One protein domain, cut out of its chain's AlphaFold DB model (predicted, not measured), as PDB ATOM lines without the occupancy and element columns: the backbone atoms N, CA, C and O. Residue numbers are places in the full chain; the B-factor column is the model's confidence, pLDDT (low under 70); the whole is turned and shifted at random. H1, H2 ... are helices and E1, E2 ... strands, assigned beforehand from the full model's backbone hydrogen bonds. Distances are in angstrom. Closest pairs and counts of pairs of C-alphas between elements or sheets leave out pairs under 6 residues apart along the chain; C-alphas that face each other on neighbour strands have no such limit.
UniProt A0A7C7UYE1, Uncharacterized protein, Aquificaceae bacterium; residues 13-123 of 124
ATOM      1  N   SER A  13     163.948 200.127 193.855       66.75
ATOM      2  CA  SER A  13     165.113 200.227 192.971       66.75
ATOM      3  C   SER A  13     165.987 201.435 193.318       66.75
ATOM      4  O   SER A  13     167.207 201.305 193.312       66.75
ATOM      5  N   ARG A  14     165.385 202.571 193.702       69.56
ATOM      6  CA  ARG A  14     166.111 203.756 194.190       69.56
ATOM      7  C   ARG A  14     166.855 203.502 195.498       69.56
ATOM      8  O   ARG A  14     168.027 203.834 195.578       69.56
ATOM      9  N   GLU A  15     166.225 202.876 196.490       72.75
ATOM     10  CA  GLU A  15     166.898 202.550 197.759       72.75
ATOM     11  C   GLU A  15     168.087 201.602 197.549       72.75
ATOM     12  O   GLU A  15     169.177 201.853 198.060       72.75
ATOM     13  N   LYS A  16     167.913 200.553 196.733       72.75
ATOM     14  CA  LYS A  16     169.003 199.626 196.386       72.75
ATOM     15  C   LYS A  16     170.152 200.322 195.655       72.75
ATOM     16  O   LYS A  16     171.306 199.993 195.909       72.75
ATOM     17  N   LEU A  17     169.844 201.264 194.764       75.62
ATOM     18  CA  LEU A  17     170.840 202.085 194.075       75.62
ATOM     19  C   LEU A  17     171.654 202.924 195.063       75.62
ATOM     20  O   LEU A  17     172.881 202.871 195.022       75.62
ATOM     21  N   THR A  18     170.992 203.610 195.999       80.19
ATOM     22  CA  THR A  18     171.669 204.402 197.035       80.19
ATOM     23  C   THR A  18     172.634 203.544 197.854       80.19
ATOM     24  O   THR A  18     173.794 203.914 198.026       80.19
ATOM     25  N   THR A  19     172.208 202.351 198.285       85.50
ATOM     26  CA  THR A  19     173.074 201.433 199.047       85.50
ATOM     27  C   THR A  19     174.288 200.966 198.238       85.50
ATOM     28  O   THR A  19     175.396 200.872 198.773       85.50
ATOM     29  N   LEU A  20     174.115 200.671 196.944       85.12
ATOM     30  CA  LEU A  20     175.220 200.257 196.073       85.12
ATOM     31  C   LEU A  20     176.223 201.396 195.854       85.12
ATOM     32  O   LEU A  20     177.429 201.154 195.869       85.12
ATOM     33  N   GLU A  21     175.754 202.634 195.700       87.12
ATOM     34  CA  GLU A  21     176.621 203.807 195.572       87.12
ATOM     35  C   GLU A  21     177.407 204.113 196.842       87.12
ATOM     36  O   GLU A  21     178.595 204.430 196.769       87.12
ATOM     37  N   GLU A  22     176.765 204.032 198.005       90.56
ATOM     38  CA  GLU A  22     177.431 204.200 199.298       90.56
ATOM     39  C   GLU A  22     178.513 203.137 199.482       90.56
ATOM     40  O   GLU A  22     179.670 203.472 199.743       90.56
ATOM     41  N   THR A  23     178.177 201.875 199.195       90.94
ATOM     42  CA  THR A  23     179.140 200.766 199.211       90.94
ATOM     43  C   THR A  23     180.300 201.033 198.249       90.94
ATOM     44  O   THR A  23     181.465 200.851 198.602       90.94
ATOM     45  N   LEU A  24     180.021 201.511 197.032       92.31
ATOM     46  CA  LEU A  24     181.058 201.842 196.056       92.31
ATOM     47  C   LEU A  24     181.973 202.956 196.568       92.31
ATOM     48  O   LEU A  24     183.193 202.827 196.476       92.31
ATOM     49  N   LYS A  25     181.413 204.026 197.142       92.88
ATOM     50  CA  LYS A  25     182.183 205.138 197.722       92.88
ATOM     51  C   LYS A  25     183.105 204.654 198.842       92.88
ATOM     52  O   LYS A  25     184.274 205.041 198.874       92.88
ATOM     53  N   GLU A  26     182.619 203.783 199.724       93.44
ATOM     54  CA  GLU A  26     183.425 203.197 200.801       93.44
ATOM     55  C   GLU A  26     184.556 202.315 200.264       93.44
ATOM     56  O   GLU A  26     185.713 202.469 200.666       93.44
ATOM     57  N   LEU A  27     184.262 201.434 199.305       93.94
ATOM     58  CA  LEU A  27     185.272 200.568 198.696       93.94
ATOM     59  C   LEU A  27     186.325 201.374 197.923       93.94
ATOM     60  O   LEU A  27     187.514 201.062 198.008       93.94
ATOM     61  N   LEU A  28     185.928 202.441 197.222       95.00
ATOM     62  CA  LEU A  28     186.850 203.361 196.548       95.00
ATOM     63  C   LEU A  28     187.741 204.116 197.542       95.00
ATOM     64  O   LEU A  28     188.929 204.309 197.269       95.00
ATOM     65  N   LYS A  29     187.211 204.501 198.710       94.69
ATOM     66  CA  LYS A  29     188.000 205.115 199.787       94.69
ATOM     67  C   LYS A  29     189.042 204.138 200.333       94.69
ATOM     68  O   LYS A  29     190.212 204.502 200.433       94.69
ATOM     69  N   THR A  30     188.648 202.895 200.603       93.12
ATOM     70  CA  THR A  30     189.572 201.829 201.019       93.12
ATOM     71  C   THR A  30     190.633 201.558 199.954       93.12
ATOM     72  O   THR A  30     191.817 201.463 200.266       93.12
ATOM     73  N   LEU A  31     190.236 201.507 198.679       94.19
ATOM     74  CA  LEU A  31     191.146 201.310 197.553       94.19
ATOM     75  C   LEU A  31     192.207 202.415 197.497       94.19
ATOM     76  O   LEU A  31     193.397 202.123 197.364       94.19
ATOM     77  N   LYS A  32     191.785 203.674 197.642       95.12
ATOM     78  CA  LYS A  32     192.675 204.838 197.663       95.12
ATOM     79  C   LYS A  32     193.650 204.793 198.839       95.12
ATOM     80  O   LYS A  32     194.834 205.076 198.658       95.12
ATOM     81  N   GLU A  33     193.176 204.396 200.015       94.62
ATOM     82  CA  GLU A  33     194.004 204.299 201.217       94.62
ATOM     83  C   GLU A  33     195.082 203.216 201.091       94.62
ATOM     84  O   GLU A  33     196.259 203.488 201.332       94.62
ATOM     85  N   VAL A  34     194.723 202.018 200.616       93.44
ATOM     86  CA  VAL A  34     195.695 200.935 200.376       93.44
ATOM     87  C   VAL A  34     196.737 201.359 199.337       93.44
ATOM     88  O   VAL A  34     197.932 201.119 199.524       93.44
ATOM     89  N   CYS A  35     196.318 202.042 198.263       94.19
ATOM     90  CA  CYS A  35     197.257 202.575 197.273       94.19
ATOM     91  C   CYS A  35     198.231 203.579 197.908       94.19
ATOM     92  O   CYS A  35     199.435 203.491 197.675       94.19
ATOM     93  N   ARG A  36     197.736 204.482 198.765       94.50
ATOM     94  CA  ARG A  36     198.553 205.472 199.480       94.50
ATOM     95  C   ARG A  36     199.592 204.816 200.392       94.50
ATOM     96  O   ARG A  36     200.768 205.163 200.300       94.50
ATOM     97  N   ILE A  37     199.178 203.857 201.225       94.56
ATOM     98  CA  ILE A  37     200.053 203.146 202.178       94.56
ATOM     99  C   ILE A  37     201.220 202.469 201.449       94.56
ATOM    100  O   ILE A  37     202.373 202.586 201.864       94.56
ATOM    101  N   HIS A  38     200.939 201.809 200.324       92.38
ATOM    102  CA  HIS A  38     201.949 201.073 199.559       92.38
ATOM    103  C   HIS A  38     202.607 201.885 198.437       92.38
ATOM    104  O   HIS A  38     203.341 201.313 197.630       92.38
ATOM    105  N   LYS A  39     202.382 203.208 198.392       93.12
ATOM    106  CA  LYS A  39     202.944 204.131 197.386       93.12
ATOM    107  C   LYS A  39     202.648 203.701 195.940       93.12
ATOM    108  O   LYS A  39     203.494 203.810 195.055       93.12
ATOM    109  N   ILE A  40     201.441 203.196 195.712       93.81
ATOM    110  CA  ILE A  40     200.905 202.830 194.400       93.81
ATOM    111  C   ILE A  40     200.153 204.043 193.841       93.81
ATOM    112  O   ILE A  40     199.571 204.829 194.588       93.81
ATOM    113  N   GLU A  41     200.158 204.199 192.518       93.62
ATOM    114  CA  GLU A  41     199.298 205.163 191.826       93.62
ATOM    115  C   GLU A  41     197.825 205.005 192.252       93.62
ATOM    116  O   GLU A  41     197.356 203.888 192.455       93.62
ATOM    117  N   ASP A  42     197.083 206.110 192.350       93.69
ATOM    118  CA  ASP A  42     195.666 206.078 192.718       93.69
ATOM    119  C   ASP A  42     194.828 205.283 191.695       93.69
ATOM    120  O   ASP A  42     194.687 205.664 190.526       93.69
ATOM    121  N   LEU A  43     194.254 204.169 192.157       93.69
ATOM    122  CA  LEU A  43     193.417 203.271 191.363       93.69
ATOM    123  C   LEU A  43     191.913 203.562 191.482       93.69
ATOM    124  O   LEU A  43     191.128 202.915 190.789       93.69
ATOM    125  N   SER A  44     191.499 204.535 192.299       91.25
ATOM    126  CA  SER A  44     190.082 204.874 192.517       91.25
ATOM    127  C   SER A  44     189.370 205.401 191.267       91.25
ATOM    128  O   SER A  44     188.151 205.325 191.175       91.25
ATOM    129  N   THR A  45     190.122 205.858 190.262       90.44
ATOM    130  CA  THR A  45     189.578 206.290 188.961       90.44
ATOM    131  C   THR A  45     189.146 205.136 188.055       90.44
ATOM    132  O   THR A  45     188.586 205.378 186.994       90.44
ATOM    133  N   LEU A  46     189.448 203.882 188.422       89.88
ATOM    134  CA  LEU A  46     189.056 202.670 187.687       89.88
ATOM    135  C   LEU A  46     189.416 202.665 186.181       89.88
ATOM    136  O   LEU A  46     188.846 201.909 185.399       89.88
ATOM    137  N   LYS A  47     190.428 203.444 185.777       91.12
ATOM    138  CA  LYS A  47     190.818 203.643 184.365       91.12
ATOM    139  C   LYS A  47     191.415 202.419 183.661       91.12
ATOM    140  O   LYS A  47     191.551 202.415 182.441       91.12
ATOM    141  N   TYR A  48     191.843 201.410 184.413       93.19
ATOM    142  CA  TYR A  48     192.437 200.196 183.865       93.19
ATOM    143  C   TYR A  48     191.354 199.165 183.560       93.19
ATOM    144  O   TYR A  48     190.315 199.108 184.215       93.19
ATOM    145  N   GLU A  49     191.586 198.313 182.567       91.75
ATOM    146  CA  GLU A  49     190.700 197.194 182.262       91.75
ATOM    147  C   GLU A  49     190.612 196.238 183.459       91.75
ATOM    148  O   GLU A  49     189.523 195.887 183.914       91.75
ATOM    149  N   THR A  50     191.767 195.878 184.004       93.62
ATOM    150  CA  THR A  50     191.900 195.087 185.221       93.62
ATOM    151  C   THR A  50     193.303 195.269 185.792       93.62
ATOM    152  O   THR A  50     194.199 195.807 185.134       93.62
ATOM    153  N   ILE A  51     193.498 194.781 187.010       95.69
ATOM    154  CA  ILE A  51     194.812 194.624 187.623       95.69
ATOM    155  C   ILE A  51     195.027 193.157 188.011       95.69
ATOM    156  O   ILE A  51     194.069 192.400 188.221       95.69
ATOM    157  N   ALA A  52     196.286 192.737 188.077       95.44
ATOM    158  CA  ALA A  52     196.667 191.402 188.522       95.44
ATOM    159  C   ALA A  52     198.071 191.396 189.130       95.44
ATOM    160  O   ALA A  52     198.895 192.261 188.832       95.44
ATOM    161  N   LEU A  53     198.346 190.374 189.938       95.00
ATOM    162  CA  LEU A  53     199.693 190.071 190.403       95.00
ATOM    163  C   LEU A  53     200.358 189.090 189.445       95.00
ATOM    164  O   LEU A  53     199.753 188.106 189.027       95.00
ATOM    165  N   ALA A  54     201.606 189.374 189.090       94.12
ATOM    166  CA  ALA A  54     202.449 188.502 188.293       94.12
ATOM    167  C   ALA A  54     203.681 188.108 189.107       94.12
ATOM    168  O   ALA A  54     204.454 188.972 189.526       94.12
ATOM    169  N   HIS A  55     203.876 186.805 189.292       93.19
ATOM    170  CA  HIS A  55     205.089 186.258 189.892       93.19
ATOM    171  C   HIS A  55     206.140 186.115 188.792       93.19
ATOM    172  O   HIS A  55     205.893 185.515 187.747       93.19
ATOM    173  N   THR A  56     207.305 186.716 189.000       91.44
ATOM    174  CA  THR A  56     208.392 186.738 188.017       91.44
ATOM    175  C   THR A  56     209.689 186.298 188.671       91.44
ATOM    176  O   THR A  56     210.021 186.739 189.769       91.44
ATOM    177  N   GLN A  57     210.438 185.434 187.991       91.31
ATOM    178  CA  GLN A  57     211.790 185.071 188.400       91.31
ATOM    179  C   GLN A  57     212.780 185.890 187.578       91.31
ATOM    180  O   GLN A  57     212.797 185.809 186.352       91.31
ATOM    181  N   ILE A  58     213.611 186.676 188.253       87.06
ATOM    182  CA  ILE A  58     214.664 187.463 187.615       87.06
ATOM    183  C   ILE A  58     215.985 186.737 187.817       87.06
ATOM    184  O   ILE A  58     216.335 186.362 188.936       87.06
ATOM    185  N   ARG A  59     216.719 186.537 186.722       88.75
ATOM    186  CA  ARG A  59     218.079 185.995 186.732       88.75
ATOM    187  C   ARG A  59     219.050 187.141 186.490       88.75
ATOM    188  O   ARG A  59     218.934 187.843 185.491       88.75
ATOM    189  N   LYS A  60     219.991 187.336 187.411       85.62
ATOM    190  CA  LYS A  60     221.050 188.337 187.303       85.62
ATOM    191  C   LYS A  60     222.399 187.632 187.324       85.62
ATOM    192  O   LYS A  60     222.745 186.972 188.304       85.62
ATOM    193  N   THR A  61     223.157 187.793 186.250       86.50
ATOM    194  CA  THR A  61     224.552 187.356 186.193       86.50
ATOM    195  C   THR A  61     225.396 188.307 187.031       86.50
ATOM    196  O   THR A  61     225.310 189.526 186.889       86.50
ATOM    197  N   THR A  62     226.177 187.751 187.945       81.75
ATOM    198  CA  THR A  62     227.112 188.475 188.810       81.75
ATOM    199  C   THR A  62     228.514 187.896 188.633       81.75
ATOM    200  O   THR A  62     228.662 186.805 188.085       81.75
ATOM    201  N   SER A  63     229.543 188.586 189.127       81.12
ATOM    202  CA  SER A  63     230.932 188.094 189.122       81.12
ATOM    203  C   SER A  63     231.125 186.757 189.859       81.12
ATOM    204  O   SER A  63     232.115 186.076 189.631       81.12
ATOM    205  N   GLN A  64     230.167 186.360 190.707       82.44
ATOM    206  CA  GLN A  64     230.154 185.111 191.483       82.44
ATOM    207  C   GLN A  64     229.235 184.024 190.877       82.44
ATOM    208  O   GLN A  64     228.967 183.021 191.530       82.44
ATOM    209  N   GLY A  65     228.696 184.230 189.666       89.56
ATOM    210  CA  GLY A  65     227.742 183.327 189.002       89.56
ATOM    211  C   GLY A  65     226.331 183.914 188.836       89.56
ATOM    212  O   GLY A  65     226.115 185.122 188.979       89.56
ATOM    213  N   ILE A  66     225.347 183.071 188.501       88.56
ATOM    214  CA  ILE A  66     223.954 183.489 188.259       88.56
ATOM    215  C   ILE A  66     223.171 183.472 189.576       88.56
ATOM    216  O   ILE A  66     222.941 182.413 190.152       88.56
ATOM    217  N   LYS A  67     222.697 184.639 190.025       87.31
ATOM    218  CA  LYS A  67     221.745 184.749 191.140       87.31
ATOM    219  C   LYS A  67     220.328 184.860 190.586       87.31
ATOM    220  O   LYS A  67     220.078 185.650 189.676       87.31
ATOM    221  N   SER A  68     219.390 184.091 191.138       87.69
ATOM    222  CA  SER A  68     217.970 184.201 190.793       87.69
ATOM    223  C   SER A  68     217.148 184.639 191.993       87.69
ATOM    224  O   SER A  68     217.317 184.079 193.072       87.69
ATOM    225  N   TYR A  69     216.252 185.601 191.798       87.06
ATOM    226  CA  TYR A  69     215.336 186.079 192.833       87.06
ATOM    227  C   TYR A  69     213.915 186.197 192.284       87.06
ATOM    228  O   TYR A  69     213.712 186.431 191.088       87.06
ATOM    229  N   ARG A  70     212.927 186.001 193.159       92.38
ATOM    230  CA  ARG A  70     211.503 186.060 192.819       92.38
ATOM    231  C   ARG A  70     210.931 187.426 193.174       92.38
ATOM    232  O   ARG A  70     211.321 188.048 194.159       92.38
ATOM    233  N   ARG A  71     210.030 187.920 192.330       93.88
ATOM    234  CA  ARG A  71     209.336 189.194 192.521       93.88
ATOM    235  C   ARG A  71     207.856 189.051 192.248       93.88
ATOM    236  O   ARG A  71     207.469 188.407 191.270       93.88
ATOM    237  N   VAL A  72     207.064 189.756 193.042       94.81
ATOM    238  CA  VAL A  72     205.636 189.953 192.808       94.81
ATOM    239  C   VAL A  72     205.447 191.333 192.193       94.81
ATOM    240  O   VAL A  72     205.869 192.344 192.752       94.81
ATOM    241  N   GLN A  73     204.844 191.381 191.008       95.25
ATOM    242  CA  GLN A  73     204.573 192.614 190.275       95.25
ATOM    243  C   GLN A  73     203.071 192.867 190.222       95.25
ATOM    244  O   GLN A  73     202.333 192.044 189.685       95.25
ATOM    245  N   LEU A  74     202.623 194.028 190.700       96.31
ATOM    246  CA  LEU A  74     201.271 194.505 190.437       96.31
ATOM    247  C   LEU A  74     201.231 195.128 189.044       96.31
ATOM    248  O   LEU A  74     201.870 196.149 188.787       96.31
ATOM    249  N   LYS A  75     200.478 194.503 188.142       96.38
ATOM    250  CA  LYS A  75     200.319 194.927 186.753       96.38
ATOM    251  C   LYS A  75     198.909 195.431 186.506       96.38
ATOM    252  O   LYS A  75     197.939 194.800 186.915       96.38
ATOM    253  N   ALA A  76     198.818 196.540 185.790       95.94
ATOM    254  CA  ALA A  76     197.591 197.074 185.241       95.94
ATOM    255  C   ALA A  76     197.520 196.805 183.742       95.94
ATOM    256  O   ALA A  76     198.502 196.997 183.023       95.94
ATOM    257  N   TYR A  77     196.347 196.391 183.283       94.81
ATOM    258  CA  TYR A  77     196.056 196.118 181.883       94.81
ATOM    259  C   TYR A  77     195.144 197.214 181.355       94.81
ATOM    260  O   TYR A  77     194.189 197.609 182.021       94.81
ATOM    261  N   LEU A  78     195.451 197.729 180.174       92.06
ATOM    262  CA  LEU A  78     194.669 198.758 179.508       92.06
ATOM    263  C   LEU A  78     194.537 198.423 178.028       92.06
ATOM    264  O   LEU A  78     195.453 197.872 177.419       92.06
ATOM    265  N   HIS A  79     193.414 198.814 177.445       86.19
ATOM    266  CA  HIS A  79     193.217 198.756 176.010       86.19
ATOM    267  C   HIS A  79     193.538 200.133 175.426       86.19
ATOM    268  O   HIS A  79     192.912 201.125 175.799       86.19
ATOM    269  N   LYS A  80     194.544 200.229 174.552       82.38
ATOM    270  CA  LYS A  80     194.885 201.479 173.856       82.38
ATOM    271  C   LYS A  80     195.099 201.177 172.380       82.38
ATOM    272  O   LYS A  80     195.952 200.359 172.055       82.38
ATOM    273  N   GLU A  81     194.340 201.851 171.513       83.81
ATOM    274  CA  GLU A  81     194.456 201.735 170.046       83.81
ATOM    275  C   GLU A  81     194.290 200.283 169.546       83.81
ATOM    276  O   GLU A  81     195.072 199.801 168.731       83.81
ATOM    277  N   GLY A  82     193.317 199.543 170.091       81.88
ATOM    278  CA  GLY A  82     193.069 198.142 169.714       81.88
ATOM    279  C   GLY A  82     194.113 197.136 170.225       81.88
ATOM    280  O   GLY A  82     194.050 195.959 169.880       81.88
ATOM    281  N   LYS A  83     195.094 197.577 171.029       87.06
ATOM    282  CA  LYS A  83     196.147 196.720 171.591       87.06
ATOM    283  C   LYS A  83     196.080 196.701 173.113       87.06
ATOM    284  O   LYS A  83     195.964 197.744 173.763       87.06
ATOM    285  N   GLN A  84     196.230 195.509 173.686       87.56
ATOM    286  CA  GLN A  84     196.397 195.347 175.125       87.56
ATOM    287  C   GLN A  84     197.796 195.831 175.521       87.56
ATOM    288  O   GLN A  84     198.807 195.316 175.042       87.56
ATOM    289  N   LYS A  85     197.860 196.847 176.380       91.31
ATOM    290  CA  LYS A  85     199.103 197.324 176.990       91.31
ATOM    291  C   LYS A  85     199.092 196.975 178.471       91.31
ATOM    292  O   LYS A  85     198.045 196.968 179.119       91.31
ATOM    293  N   THR A  86     200.280 196.729 179.004       94.00
ATOM    294  CA  THR A  86     200.473 196.374 180.409       94.00
ATOM    295  C   THR A  86     201.436 197.360 181.049       94.00
ATOM    296  O   THR A  86     202.491 197.656 180.488       94.00
ATOM    297  N   LYS A  87     201.083 197.866 182.229       94.31
ATOM    298  CA  LYS A  87     201.904 198.774 183.036       94.31
ATOM    299  C   LYS A  87     202.180 198.128 184.386       94.31
ATOM    300  O   LYS A  87     201.250 197.708 185.067       94.31
ATOM    301  N   THR A  88     203.440 198.070 184.802       95.31
ATOM    302  CA  THR A  88     203.781 197.690 186.179       95.31
ATOM    303  C   THR A  88     203.539 198.891 187.088       95.31
ATOM    304  O   THR A  88     204.138 199.943 186.886       95.31
ATOM    305  N   LEU A  89     202.642 198.740 188.060       94.81
ATOM    306  CA  LEU A  89     202.298 199.777 189.034       94.81
ATOM    307  C   LEU A  89     203.238 199.756 190.237       94.81
ATOM    308  O   LEU A  89     203.629 200.805 190.734       94.81
ATOM    309  N   ALA A  90     203.596 198.559 190.691       94.31
ATOM    310  CA  ALA A  90     204.510 198.344 191.801       94.31
ATOM    311  C   ALA A  90     205.122 196.940 191.718       94.31
ATOM    312  O   ALA A  90     204.623 196.060 191.010       94.31
ATOM    313  N   SER A  91     206.253 196.746 192.392       94.44
ATOM    314  CA  SER A  91     207.039 195.518 192.308       94.44
ATOM    315  C   SER A  91     207.794 195.293 193.605       94.44
ATOM    316  O   SER A  91     208.658 196.094 193.961       94.44
ATOM    317  N   TRP A  92     207.543 194.164 194.250       93.81
ATOM    318  CA  TRP A  92     208.162 193.775 195.513       93.81
ATOM    319  C   TRP A  92     209.008 192.523 195.319       93.81
ATOM    320  O   TRP A  92     208.823 191.776 194.350       93.81
ATOM    321  N   LYS A  93     209.962 192.295 196.223       92.19
ATOM    322  CA  LYS A  93     210.488 190.941 196.393       92.19
ATOM    323  C   LYS A  93     209.389 190.070 196.996       92.19
ATOM    324  O   LYS A  93     208.517 190.585 197.695       92.19
ATOM    325  N   GLU A  94     209.400 188.780 196.692       90.31
ATOM    326  CA  GLU A  94     208.329 187.878 197.131       90.31
ATOM    327  C   GLU A  94     208.193 187.863 198.662       90.31
ATOM    328  O   GLU A  94     207.094 188.018 199.184       90.31
ATOM    329  N   GLU A  95     209.320 187.838 199.368       89.19
ATOM    330  CA  GLU A  95     209.424 187.879 200.828       89.19
ATOM    331  C   GLU A  95     208.985 189.209 201.473       89.19
ATOM    332  O   GLU A  95     208.628 189.237 202.646       89.19
ATOM    333  N   GLU A  96     208.983 190.309 200.716       90.44
ATOM    334  CA  GLU A  96     208.628 191.661 201.184       90.44
ATOM    335  C   GLU A  96     207.222 192.082 200.711       90.44
ATOM    336  O   GLU A  96     206.831 193.243 200.849       90.44
ATOM    337  N   THR A  97     206.463 191.174 200.087       91.31
ATOM    338  CA  THR A  97     205.171 191.513 199.477       91.31
ATOM    339  C   THR A  97     204.101 191.719 200.556       91.31
ATOM    340  O   THR A  97     203.806 190.775 201.291       91.31
ATOM    341  N   PRO A  98     203.455 192.900 200.637       90.31
ATOM    342  CA  PRO A  98     202.407 193.131 201.627       90.31
ATOM    343  C   PRO A  98     201.173 192.262 201.356       90.31
ATOM    344  O   PRO A  98     200.725 192.140 200.211       90.31
ATOM    345  N   ALA A  99     200.592 191.681 202.406       88.88
ATOM    346  CA  ALA A  99     199.440 190.782 202.293       88.88
ATOM    347  C   ALA A  99     198.206 191.491 201.700       88.88
ATOM    348  O   ALA A  99     197.410 190.902 200.963       88.88
ATOM    349  N   GLU A 100     198.072 192.784 201.974       89.06
ATOM    350  CA  GLU A 100     197.009 193.663 201.500       89.06
ATOM    351  C   GLU A 100     196.987 193.778 199.972       89.06
ATOM    352  O   GLU A 100     195.921 193.965 199.387       89.06
ATOM    353  N   ILE A 101     198.126 193.589 199.297       89.38
ATOM    354  CA  ILE A 101     198.220 193.661 197.834       89.38
ATOM    355  C   ILE A 101     197.449 192.523 197.151       89.38
ATOM    356  O   ILE A 101     196.857 192.726 196.089       89.38
ATOM    357  N   TYR A 102     197.367 191.347 197.777       86.81
ATOM    358  CA  TYR A 102     196.526 190.256 197.272       86.81
ATOM    359  C   TYR A 102     195.037 190.616 197.344       86.81
ATOM    360  O   TYR A 102     194.266 190.285 196.444       86.81
ATOM    361  N   ARG A 103     194.633 191.361 198.381       89.94
ATOM    362  CA  ARG A 103     193.255 191.851 198.539       89.94
ATOM    363  C   ARG A 103     192.959 193.031 197.617       89.94
ATOM    364  O   ARG A 103     191.845 193.126 197.109       89.94
ATOM    365  N   LEU A 104     193.953 193.877 197.343       93.62
ATOM    366  CA  LEU A 104     193.844 195.046 196.466       93.62
ATOM    367  C   LEU A 104     193.309 194.685 195.075       93.62
ATOM    368  O   LEU A 104     192.453 195.388 194.542       93.62
ATOM    369  N   VAL A 105     193.772 193.570 194.499       93.31
ATOM    370  CA  VAL A 105     193.290 193.088 193.194       93.31
ATOM    371  C   VAL A 105     191.793 192.794 193.224       93.31
ATOM    372  O   VAL A 105     191.059 193.213 192.324       93.31
ATOM    373  N   ASN A 106     191.334 192.100 194.263       92.88
ATOM    374  CA  ASN A 106     189.925 191.754 194.420       92.88
ATOM    375  C   ASN A 106     189.079 192.999 194.695       92.88
ATOM    376  O   ASN A 106     188.015 193.146 194.100       92.88
ATOM    377  N   LEU A 107     189.587 193.922 195.516       94.38
ATOM    378  CA  LEU A 107     188.934 195.194 195.806       94.38
ATOM    379  C   LEU A 107     188.734 196.023 194.534       94.38
ATOM    380  O   LEU A 107     187.627 196.468 194.256       94.38
ATOM    381  N   TYR A 108     189.773 196.160 193.708       95.56
ATOM    382  CA  TYR A 108     189.681 196.876 192.436       95.56
ATOM    383  C   TYR A 108     188.622 196.272 191.503       95.56
ATOM    384  O   TYR A 108     187.807 196.991 190.924       95.56
ATOM    385  N   ARG A 109     188.610 194.938 191.369       92.94
ATOM    386  CA  ARG A 109     187.625 194.224 190.542       92.94
ATOM    387  C   ARG A 109     186.205 194.383 191.083       92.94
ATOM    388  O   ARG A 109     185.288 194.581 190.292       92.94
ATOM    389  N   ALA A 110     186.034 194.345 192.404       92.81
ATOM    390  CA  ALA A 110     184.750 194.580 193.054       92.81
ATOM    391  C   ALA A 110     184.236 195.999 192.772       92.81
ATOM    392  O   ALA A 110     183.120 196.136 192.276       92.81
ATOM    393  N   CYS A 111     185.066 197.033 192.969       94.75
ATOM    394  CA  CYS A 111     184.709 198.416 192.638       94.75
ATOM    395  C   CYS A 111     184.296 198.557 191.170       94.75
ATOM    396  O   CYS A 111     183.300 199.203 190.863       94.75
ATOM    397  N   LYS A 112     185.031 197.918 190.252       94.25
ATOM    398  CA  LYS A 112     184.732 197.985 188.820       94.25
ATOM    399  C   LYS A 112     183.416 197.305 188.447       94.25
ATOM    400  O   LYS A 112     182.657 197.844 187.647       94.25
ATOM    401  N   ASN A 113     183.144 196.135 189.016       91.44
ATOM    402  CA  ASN A 113     181.886 195.431 188.783       91.44
ATOM    403  C   ASN A 113     180.700 196.186 189.387       91.44
ATOM    404  O   ASN A 113     179.655 196.270 188.753       91.44
ATOM    405  N   LEU A 114     180.878 196.769 190.573       91.44
ATOM    406  CA  LEU A 114     179.852 197.560 191.239       91.44
ATOM    407  C   LEU A 114     179.556 198.857 190.474       91.44
ATOM    408  O   LEU A 114     178.394 199.156 190.240       91.44
ATOM    409  N   SER A 115     180.587 199.558 189.991       91.06
ATOM    410  CA  SER A 115     180.427 200.720 189.103       91.06
ATOM    411  C   SER A 115     179.610 200.366 187.860       91.06
ATOM    412  O   SER A 115     178.624 201.032 187.579       91.06
ATOM    413  N   ARG A 116     179.949 199.266 187.172       89.69
ATOM    414  CA  ARG A 116     179.192 198.793 185.998       89.69
ATOM    415  C   ARG A 116     177.747 198.422 186.329       89.69
ATOM    416  O   ARG A 116     176.863 198.619 185.504       89.69
ATOM    417  N   ALA A 117     177.511 197.847 187.507       87.00
ATOM    418  CA  ALA A 117     176.163 197.532 187.964       87.00
ATOM    419  C   ALA A 117     175.352 198.810 188.214       87.00
ATOM    420  O   ALA A 117     174.188 198.857 187.825       87.00
ATOM    421  N   CYS A 118     175.962 199.846 188.801       85.38
ATOM    422  CA  CYS A 118     175.337 201.161 188.929       85.38
ATOM    423  C   CYS A 118     175.010 201.749 187.549       85.38
ATOM    424  O   CYS A 118     173.854 202.090 187.323       85.38
ATOM    425  N   ASP A 119     175.970 201.784 186.616       85.81
ATOM    426  CA  ASP A 119     175.766 202.309 185.253       85.81
ATOM    427  C   ASP A 119     174.575 201.617 184.559       85.81
ATOM    428  O   ASP A 119     173.641 202.274 184.098       85.81
ATOM    429  N   TYR A 120     174.535 200.279 184.613       83.38
ATOM    430  CA  TYR A 120     173.441 199.480 184.053       83.38
ATOM    431  C   TYR A 120     172.080 199.799 184.688       83.38
ATOM    432  O   TYR A 120     171.071 199.889 183.990       83.38
ATOM    433  N   LEU A 121     172.030 199.967 186.014       78.12
ATOM    434  CA  LEU A 121     170.793 200.295 186.728       78.12
ATOM    435  C   LEU A 121     170.312 201.729 186.450       78.12
ATOM    436  O   LEU A 121     169.105 201.972 186.499       78.12
ATOM    437  N   TYR A 122     171.221 202.654 186.136       74.62
ATOM    438  CA  TYR A 122     170.894 204.015 185.698       74.62
ATOM    439  C   TYR A 122     170.538 204.115 184.208       74.62
ATOM    440  O   TYR A 122     170.037 205.155 183.778       74.62
ATOM    441  N   GLY A 123     170.731 203.042 183.436       65.19
ATOM    442  CA  GLY A 123     170.476 203.020 181.996       65.19
ATOM    443  C   GLY A 123     171.504 203.812 181.184       65.19
ATOM    444  O   GLY A 123     171.143 204.355 180.140       65.19
TER     445      GLY A 123
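AT A GLANCE: This is residues 13 to 123 of the 124 residues of an uncharacterized protein of Aquificaceae bacterium (UniProt A0A7C7UYE1). Two long helices, H1 and H2, lie side by side, and a strongly twisted sheet of three strands reaches away from them, with the tip of its E1 and E2 hairpin, residues 61 to 66, sticking out. E2 and E3 bend, and their far ends form a second hairpin arm that points another way; H2 packs on the beginning of E1. The printed part has 111 residues, in the order H1, E1, E2, E3, H2; the sheet order is E1, E2, E3, antiparallel, and the class is mixed. It is loose, with a radius of gyration of the C-alphas of 17.7 A, and spans 67 by 33 by 16 A.

IN THESE COORDINATES: H1, residues 13 to 37, begins with C-alpha 13 at (165.113, 200.227, 192.971) and measures 36.3 A. E1, residues 50 to 62, measures 36.0 A. E2, residues 65 to 80, measures 40.5 A and bends by 64 degrees at residue 72. E3, residues 83 to 93, measures 29.2 A and bends by 56 degrees at residue 90. H2, residues 99 to 122, measures 35.6 A and ends with C-alpha 122 at (170.894, 204.015, 185.698).

HOW THE PARTS SIT: E1, E2 and E3 form a meander, each strand the antiparallel neighbour of the one before. N 58 and O 69 are 2.8 A apart in the hairpin E1 and E2, and N 78 and O 85 2.9 A in the hairpin E2 and E3. H2 is on the sheet, over E1, at a height of 9.5 A; the C-alphas of Ile 51 and Val 105, their closest, are 6.0 A apart. H1 and H2 touch, closest at the C-alphas of Leu 24 and Cys 111, 6.1 A, at a shallow tilt of 29 degrees, opposite ways. H1 is not on the sheet. In H1 every O i to N i+4 pair is within hydrogen-bond range; in H2, 17 of 20 are.

THE WHOLE: The two C-alphas farthest apart, those of Ser 13 and Ser 63, are 67.0 A apart. The printed part has no cut. The link from H1 to E1 is long, with 12 residues; the others are tight. Residues 13, 14 and 123 have pLDDT under 70.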